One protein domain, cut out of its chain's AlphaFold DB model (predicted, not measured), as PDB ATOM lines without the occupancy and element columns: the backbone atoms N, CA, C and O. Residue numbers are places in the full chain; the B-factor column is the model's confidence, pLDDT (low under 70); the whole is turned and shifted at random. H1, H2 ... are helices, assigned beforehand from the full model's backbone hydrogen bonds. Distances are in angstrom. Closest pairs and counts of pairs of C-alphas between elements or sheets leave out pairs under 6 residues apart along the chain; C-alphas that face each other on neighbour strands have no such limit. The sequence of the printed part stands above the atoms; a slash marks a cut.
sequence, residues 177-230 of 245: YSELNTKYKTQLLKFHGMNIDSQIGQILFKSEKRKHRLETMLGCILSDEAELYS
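What this domain is: This is residues 177 to 230 of the 245 residues of an uncharacterized protein of Parvibaculum sp (UniProt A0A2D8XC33). Three short helices stand in a loose row along the longest axis: H1 at one end, the short H2 in the middle and nearly antiparallel to it, and H3 turned crosswise at the other end. Beyond H3, residues 219 to 230 fold back as a tail toward the middle of the row. The printed part has 54 residues with three named helices, in the order H1, H2, H3, and no named strand; the class is all helix. It is only just compact, close to loose, with a radius of gyration of the C-alphas of 11.5 A, and elongated, spanning 34 by 18 by 16 A.

How they stand to each other: H1, residues 182 to 192, and H2, residues 199 to 204, only just touch, with 3 pairs of C-alphas within 8 A. Their closest C-alphas, those of Lys 185 and Leu 204, are 6.8 A apart. They form a helical hairpin, running opposite ways at a shallow tilt of 17 degrees. H3, residues 208 to 218, and H2 touch only at the corner by their link, and only just, with 3 pairs of C-alphas within 8 A. Their closest C-alphas, those of Gln 202 and Arg 210, are 6.3 A apart, and their lines are about perpendicular at 73 degrees. H1 and H3 are apart. In H1, H2 and H3 every O i to N i+4 pair is within hydrogen-bond range.

Where its parts are: H1 begins at C-alpha 182 (37.213, -34.934, 5.312) and measures 15.8 A from first to last C-alpha. H2 measures 8.9 A, with C-alpha 199 at (23.554, -25.223, 3.891). H3 measures 15.1 A and ends at C-alpha 218 (24.306, -10.732, 13.368).

The domain as a whole: The two C-alphas farthest apart, those of Lys 183 and Gly 219, are 34.1 A apart. The printed part has no cut. The link from H1 to H2 is short and that from H2 to H3 is tight. The mean pLDDT of the printed part is 96.3, and no printed residue is under 70.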
ATOM      1  N   TYR A 177      32.430 -27.922  13.595       98.12
ATOM      2  CA  TYR A 177      31.907 -28.645  12.428       98.12
ATOM      3  C   TYR A 177      32.860 -28.589  11.232       98.12
ATOM      4  O   TYR A 177      33.003 -29.576  10.501       98.12
ATOM      5  N   SER A 178      33.544 -27.458  11.051       97.81
ATOM      6  CA  SER A 178      34.546 -27.292  10.001       97.81
ATOM      7  C   SER A 178      35.798 -28.143  10.229       97.81
ATOM      8  O   SER A 178      36.502 -28.471   9.278       97.81
ATOM      9  N   GLU A 179      36.053 -28.590  11.457       98.25
ATOM     10  CA  GLU A 179      37.204 -29.436  11.765       98.25
ATOM     11  C   GLU A 179      36.902 -30.933  11.608       98.25
ATOM     12  O   GLU A 179      37.806 -31.760  11.769       98.25
ATOM     13  N   LEU A 180      35.654 -31.331  11.330       98.44
ATOM     14  CA  LEU A 180      35.311 -32.738  11.089       98.44
ATOM     15  C   LEU A 180      36.207 -33.326   9.992       98.44
ATOM     16  O   LEU A 180      36.560 -32.646   9.027       98.44
ATOM     17  N   ASN A 181      36.601 -34.594  10.125       97.69
ATOM     18  CA  ASN A 181      37.524 -35.160   9.144       97.69
ATOM     19  C   ASN A 181      36.880 -35.220   7.744       97.69
ATOM     20  O   ASN A 181      35.670 -35.408   7.599       97.69
ATOM     21  N   THR A 182      37.694 -35.058   6.698       97.12
ATOM     22  CA  THR A 182      37.213 -34.934   5.312       97.12
ATOM     23  C   THR A 182      36.379 -36.137   4.877       97.12
ATOM     24  O   THR A 182      35.318 -35.970   4.280       97.12
ATOM     25  N   LYS A 183      36.802 -37.354   5.248       96.94
ATOM     26  CA  LYS A 183      36.064 -38.591   4.951       96.94
ATOM     27  C   LYS A 183      34.645 -38.549   5.525       96.94
ATOM     28  O   LYS A 183      33.690 -38.905   4.838       96.94
ATOM     29  N   TYR A 184      34.505 -38.095   6.767       98.06
ATOM     30  CA  TYR A 184      33.225 -38.003   7.450       98.06
ATOM     31  C   TYR A 184      32.350 -36.887   6.883       98.06
ATOM     32  O   TYR A 184      31.160 -37.108   6.693       98.06
ATOM     33  N   LYS A 185      32.920 -35.730   6.526       98.25
ATOM     34  CA  LYS A 185      32.179 -34.665   5.828       98.25
ATOM     35  C   LYS A 185      31.543 -35.180   4.535       98.25
ATOM     36  O   LYS A 185      30.347 -34.988   4.324       98.25
ATOM     37  N   THR A 186      32.310 -35.892   3.709       96.75
ATOM     38  CA  THR A 186      31.804 -36.494   2.466       96.75
ATOM     39  C   THR A 186      30.723 -37.540   2.745       96.75
ATOM     40  O   THR A 186      29.684 -37.544   2.086       96.75
ATOM     41  N   GLN A 187      30.926 -38.399   3.749       97.00
ATOM     42  CA  GLN A 187      29.928 -39.384   4.170       97.00
ATOM     43  C   GLN A 187      28.629 -38.720   4.646       97.00
ATOM     44  O   GLN A 187      27.551 -39.168   4.269       97.00
ATOM     45  N   LEU A 188      28.722 -37.656   5.446       97.69
ATOM     46  CA  LEU A 188      27.580 -36.908   5.965       97.69
ATOM     47  C   LEU A 188      26.777 -36.286   4.823       97.69
ATOM     48  O   LEU A 188      25.558 -36.451   4.769       97.69
ATOM     49  N   LEU A 189      27.449 -35.612   3.887       97.62
ATOM     50  CA  LEU A 189      26.791 -35.029   2.719       97.62
ATOM     51  C   LEU A 189      26.098 -36.108   1.878       97.62
ATOM     52  O   LEU A 189      24.910 -35.973   1.586       97.62
ATOM     53  N   LYS A 190      26.785 -37.225   1.592       96.94
ATOM     54  CA  LYS A 190      26.202 -38.366   0.870       96.94
ATOM     55  C   LYS A 190      24.981 -38.942   1.593       96.94
ATOM     56  O   LYS A 190      23.959 -39.165   0.953       96.94
ATOM     57  N   PHE A 191      25.067 -39.151   2.907       97.19
ATOM     58  CA  PHE A 191      23.983 -39.715   3.717       97.19
ATOM     59  C   PHE A 191      22.688 -38.910   3.571       97.19
ATOM     60  O   PHE A 191      21.605 -39.478   3.447       97.19
ATOM     61  N   HIS A 192      22.791 -37.584   3.541       96.12
ATOM     62  CA  HIS A 192      21.628 -36.705   3.442       96.12
ATOM     63  C   HIS A 192      21.237 -36.327   2.011       96.12
ATOM     64  O   HIS A 192      20.248 -35.615   1.846       96.12
ATOM     65  N   GLY A 193      21.972 -36.789   0.993       95.88
ATOM     66  CA  GLY A 193      21.766 -36.379  -0.400       95.88
ATOM     67  C   GLY A 193      22.104 -34.904  -0.642       95.88
ATOM     68  O   GLY A 193      21.446 -34.235  -1.430       95.88
ATOM     69  N   MET A 194      23.089 -34.378   0.087       96.62
ATOM     70  CA  MET A 194      23.537 -32.988   0.028       96.62
ATOM     71  C   MET A 194      24.871 -32.860  -0.719       96.62
ATOM     72  O   MET A 194      25.636 -33.816  -0.827       96.62
ATOM     73  N   ASN A 195      25.178 -31.652  -1.193       95.69
ATOM     74  CA  ASN A 195      26.460 -31.290  -1.805       95.69
ATOM     75  C   ASN A 195      27.145 -30.153  -1.021       95.69
ATOM     76  O   ASN A 195      26.637 -29.701   0.011       95.69
ATOM     77  N   ILE A 196      28.304 -29.694  -1.497       94.38
ATOM     78  CA  ILE A 196      29.071 -28.621  -0.846       94.38
ATOM     79  C   ILE A 196      28.321 -27.279  -0.817       94.38
ATOM     80  O   ILE A 196      28.462 -26.521   0.140       94.38
ATOM     81  N   ASP A 197      27.455 -27.032  -1.801       94.69
ATOM     82  CA  ASP A 197      26.655 -25.807  -1.898       94.69
ATOM     83  C   ASP A 197      25.433 -25.809  -0.977       94.69
ATOM     84  O   ASP A 197      24.830 -24.759  -0.739       94.69
ATOM     85  N   SER A 198      25.056 -26.968  -0.431       96.44
ATOM     86  CA  SER A 198      23.994 -27.070   0.568       96.44
ATOM     87  C   SER A 198      24.338 -26.273   1.829       96.44
ATOM     88  O   SER A 198      25.502 -26.019   2.135       96.44
ATOM     89  N   GLN A 199      23.328 -25.933   2.632       95.31
ATOM     90  CA  GLN A 199      23.554 -25.223   3.891       95.31
ATOM     91  C   GLN A 199      24.561 -25.941   4.803       95.31
ATOM     92  O   GLN A 199      25.406 -25.289   5.412       95.31
ATOM     93  N   ILE A 200      24.466 -27.271   4.898       97.12
ATOM     94  CA  ILE A 200      25.377 -28.077   5.711       97.12
ATOM     95  C   ILE A 200      26.760 -28.155   5.062       97.12
ATOM     96  O   ILE A 200      27.751 -28.017   5.769       97.12
ATOM     97  N   GLY A 201      26.850 -28.284   3.737       97.38
ATOM     98  CA  GLY A 201      28.124 -28.204   3.015       97.38
ATOM     99  C   GLY A 201      28.859 -26.894   3.303       97.38
ATOM    100  O   GLY A 201      30.003 -26.905   3.748       97.38
ATOM    101  N   GLN A 202      28.161 -25.769   3.201       97.12
ATOM    102  CA  GLN A 202      28.711 -24.449   3.504       97.12
ATOM    103  C   GLN A 202      29.179 -24.298   4.962       97.12
ATOM    104  O   GLN A 202      30.128 -23.562   5.218       97.12
ATOM    105  N   ILE A 203      28.541 -24.984   5.921       97.38
ATOM    106  CA  ILE A 203      29.011 -25.051   7.317       97.38
ATOM    107  C   ILE A 203      30.309 -25.857   7.397       97.38
ATOM    108  O   ILE A 203      31.300 -25.388   7.945       97.38
ATOM    109  N   LEU A 204      30.303 -27.068   6.837       97.88
ATOM    110  CA  LEU A 204      31.424 -28.003   6.913       97.88
ATOM    111  C   LEU A 204      32.691 -27.472   6.236       97.88
ATOM    112  O   LEU A 204      33.792 -27.841   6.639       97.88
ATOM    113  N   PHE A 205      32.548 -26.646   5.204       96.69
ATOM    114  CA  PHE A 205      33.662 -26.116   4.417       96.69
ATOM    115  C   PHE A 205      33.857 -24.604   4.576       96.69
ATOM    116  O   PHE A 205      34.588 -24.023   3.786       96.69
ATOM    117  N   LYS A 206      33.222 -23.979   5.585       95.50
ATOM    118  CA  LYS A 206      33.327 -22.539   5.892       95.50
ATOM    119  C   LYS A 206      33.226 -21.650   4.644       95.50
ATOM    120  O   LYS A 206      34.145 -20.914   4.318       95.50
ATOM    121  N   SER A 207      32.117 -21.733   3.909       95.50
ATOM    122  CA  SER A 207      32.000 -20.920   2.694       95.50
ATOM    123  C   SER A 207      31.865 -19.426   3.012       95.50
ATOM    124  O   SER A 207      31.065 -19.028   3.865       95.50
ATOM    125  N   GLU A 208      32.561 -18.589   2.240       95.12
ATOM    126  CA  GLU A 208      32.472 -17.124   2.343       95.12
ATOM    127  C   GLU A 208      31.036 -16.617   2.191       95.12
ATOM    128  O   GLU A 208      30.555 -15.792   2.965       95.12
ATOM    129  N   LYS A 209      30.282 -17.207   1.253       94.56
ATOM    130  CA  LYS A 209      28.860 -16.898   1.050       94.56
ATOM    131  C   LYS A 209      28.050 -17.046   2.339       94.56
ATOM    132  O   LYS A 209      27.161 -16.239   2.616       94.56
ATOM    133  N   ARG A 210      28.315 -18.096   3.120       95.56
ATOM    134  CA  ARG A 210      27.618 -18.324   4.384       95.56
ATOM    135  C   ARG A 210      28.102 -17.372   5.467       95.56
ATOM    136  O   ARG A 210      27.253 -16.881   6.209       95.56
ATOM    137  N   LYS A 211      29.414 -17.138   5.552       96.81
ATOM    138  CA  LYS A 211      30.021 -16.197   6.500       96.81
ATOM    139  C   LYS A 211      29.372 -14.825   6.355       96.81
ATOM    140  O   LYS A 211      28.752 -14.359   7.303       96.81
ATOM    141  N   HIS A 212      29.340 -14.289   5.139       96.00
ATOM    142  CA  HIS A 212      28.768 -12.974   4.859       96.00
ATOM    143  C   HIS A 212      27.270 -12.878   5.191       96.00
ATOM    144  O   HIS A 212      26.791 -11.891   5.755       96.00
ATOM    145  N   ARG A 213      26.509 -13.947   4.909       95.25
ATOM    146  CA  ARG A 213      25.097 -14.023   5.308       95.25
ATOM    147  C   ARG A 213      24.941 -13.990   6.830       95.25
ATOM    148  O   ARG A 213      24.021 -13.351   7.326       95.25
ATOM    149  N   LEU A 214      25.801 -14.700   7.558       95.75
ATOM    150  CA  LEU A 214      25.757 -14.760   9.016       95.75
ATOM    151  C   LEU A 214      26.171 -13.424   9.647       95.75
ATOM    152  O   LEU A 214      25.485 -12.959  10.546       95.75
ATOM    153  N   GLU A 215      27.212 -12.778   9.123       97.25
ATOM    154  CA  GLU A 215      27.636 -11.423   9.506       97.25
ATOM    155  C   GLU A 215      26.505 -10.407   9.337       97.25
ATOM    156  O   GLU A 215      26.201  -9.653  10.258       97.25
ATOM    157  N   THR A 216      25.806 -10.459   8.199       96.69
ATOM    158  CA  THR A 216      24.637  -9.607   7.932       96.69
ATOM    159  C   THR A 216      23.517  -9.848   8.946       96.69
ATOM    160  O   THR A 216      22.921  -8.902   9.448       96.69
ATOM    161  N   MET A 217      23.227 -11.114   9.268       94.62
ATOM    162  CA  MET A 217      22.187 -11.468  10.243       94.62
ATOM    163  C   MET A 217      22.537 -11.040  11.672       94.62
ATOM    164  O   MET A 217      21.635 -10.737  12.447       94.62
ATOM    165  N   LEU A 218      23.821 -11.069  12.030       94.75
ATOM    166  CA  LEU A 218      24.306 -10.732  13.368       94.75
ATOM    167  C   LEU A 218      24.662  -9.247  13.521       94.75
ATOM    168  O   LEU A 218      24.807  -8.777  14.645       94.75
ATOM    169  N   GLY A 219      24.815  -8.516  12.414       96.62
ATOM    170  CA  GLY A 219      25.283  -7.132  12.420       96.62
ATOM    171  C   GLY A 219      26.741  -6.987  12.872       96.62
ATOM    172  O   GLY A 219      27.097  -5.962  13.445       96.62
ATOM    173  N   CYS A 220      27.584  -8.004  12.657       96.19
ATOM    174  CA  CYS A 220      28.993  -8.001  13.069       96.19
ATOM    175  C   CYS A 220      29.896  -8.707  12.047       96.19
ATOM    176  O   CYS A 220      29.420  -9.529  11.273       96.19
ATOM    177  N   ILE A 221      31.204  -8.441  12.088       95.88
ATOM    178  CA  ILE A 221      32.214  -9.154  11.286       95.88
ATOM    179  C   ILE A 221      32.701 -10.375  12.070       95.88
ATOM    180  O   ILE A 221      33.016 -10.272  13.257       95.88
ATOM    181  N   LEU A 222      32.768 -11.532  11.417       94.94
ATOM    182  CA  LEU A 222      33.255 -12.770  12.013       94.94
ATOM    183  C   LEU A 222      34.739 -12.959  11.693       94.94
ATOM    184  O   LEU A 222      35.182 -12.741  10.565       94.94
ATOM    185  N   SER A 223      35.514 -13.432  12.671       94.94
ATOM    186  CA  SER A 223      36.892 -13.870  12.418       94.94
ATOM    187  C   SER A 223      36.919 -15.021  11.409       94.94
ATOM    188  O   SER A 223      36.006 -15.847  11.409       94.94
ATOM    189  N   ASP A 224      37.995 -15.162  10.636       90.44
ATOM    190  CA  ASP A 224      38.159 -16.271   9.674       90.44
ATOM    191  C   ASP A 224      38.138 -17.657  10.346       90.44
ATOM    192  O   ASP A 224      37.677 -18.656   9.786       90.44
ATOM    193  N   GLU A 225      38.527 -17.708  11.619       92.38
ATOM    194  CA  GLU A 225      38.481 -18.928  12.419       92.38
ATOM    195  C   GLU A 225      37.081 -19.276  12.951       92.38
ATOM    196  O   GLU A 225      36.868 -20.399  13.413       92.38
ATOM    197  N   ALA A 226      36.098 -18.376  12.836       94.94
ATOM    198  CA  ALA A 226      34.768 -18.580  13.401       94.94
ATOM    199  C   ALA A 226      34.034 -19.753  12.731       94.94
ATOM    200  O   ALA A 226      34.007 -19.901  11.507       94.94
ATOM    201  N   GLU A 227      33.385 -20.585  13.540       97.19
ATOM    202  CA  GLU A 227      32.461 -21.601  13.040       97.19
ATOM    203  C   GLU A 227      31.177 -20.945  12.520       97.19
ATOM    204  O   GLU A 227      30.619 -20.035  13.132       97.19
ATOM    205  N   LEU A 228      30.663 -21.437  11.389       96.94
ATOM    206  CA  LEU A 228      29.487 -20.851  10.729       96.94
ATOM    207  C   LEU A 228      28.166 -21.485  11.189       96.94
ATOM    208  O   LEU A 228      27.142 -21.428  10.491       96.94
ATOM    209  N   TYR A 229      28.182 -22.145  12.342       96.50
ATOM    210  CA  TYR A 229      27.008 -22.730  12.963       96.50
ATOM    211  C   TYR A 229      27.155 -22.710  14.478       96.50
ATOM    212  O   TYR A 229      28.255 -22.862  14.998       96.50
ATOM    213  N   SER A 230      26.043 -22.516  15.188       95.56
ATOM    214  CA  SER A 230      26.075 -22.474  16.647       95.56
ATOM    215  C   SER A 230      26.577 -23.798  17.217       95.56
ATOM    216  O   SER A 230      26.386 -24.849  16.604       95.56
TER     217      SER A 230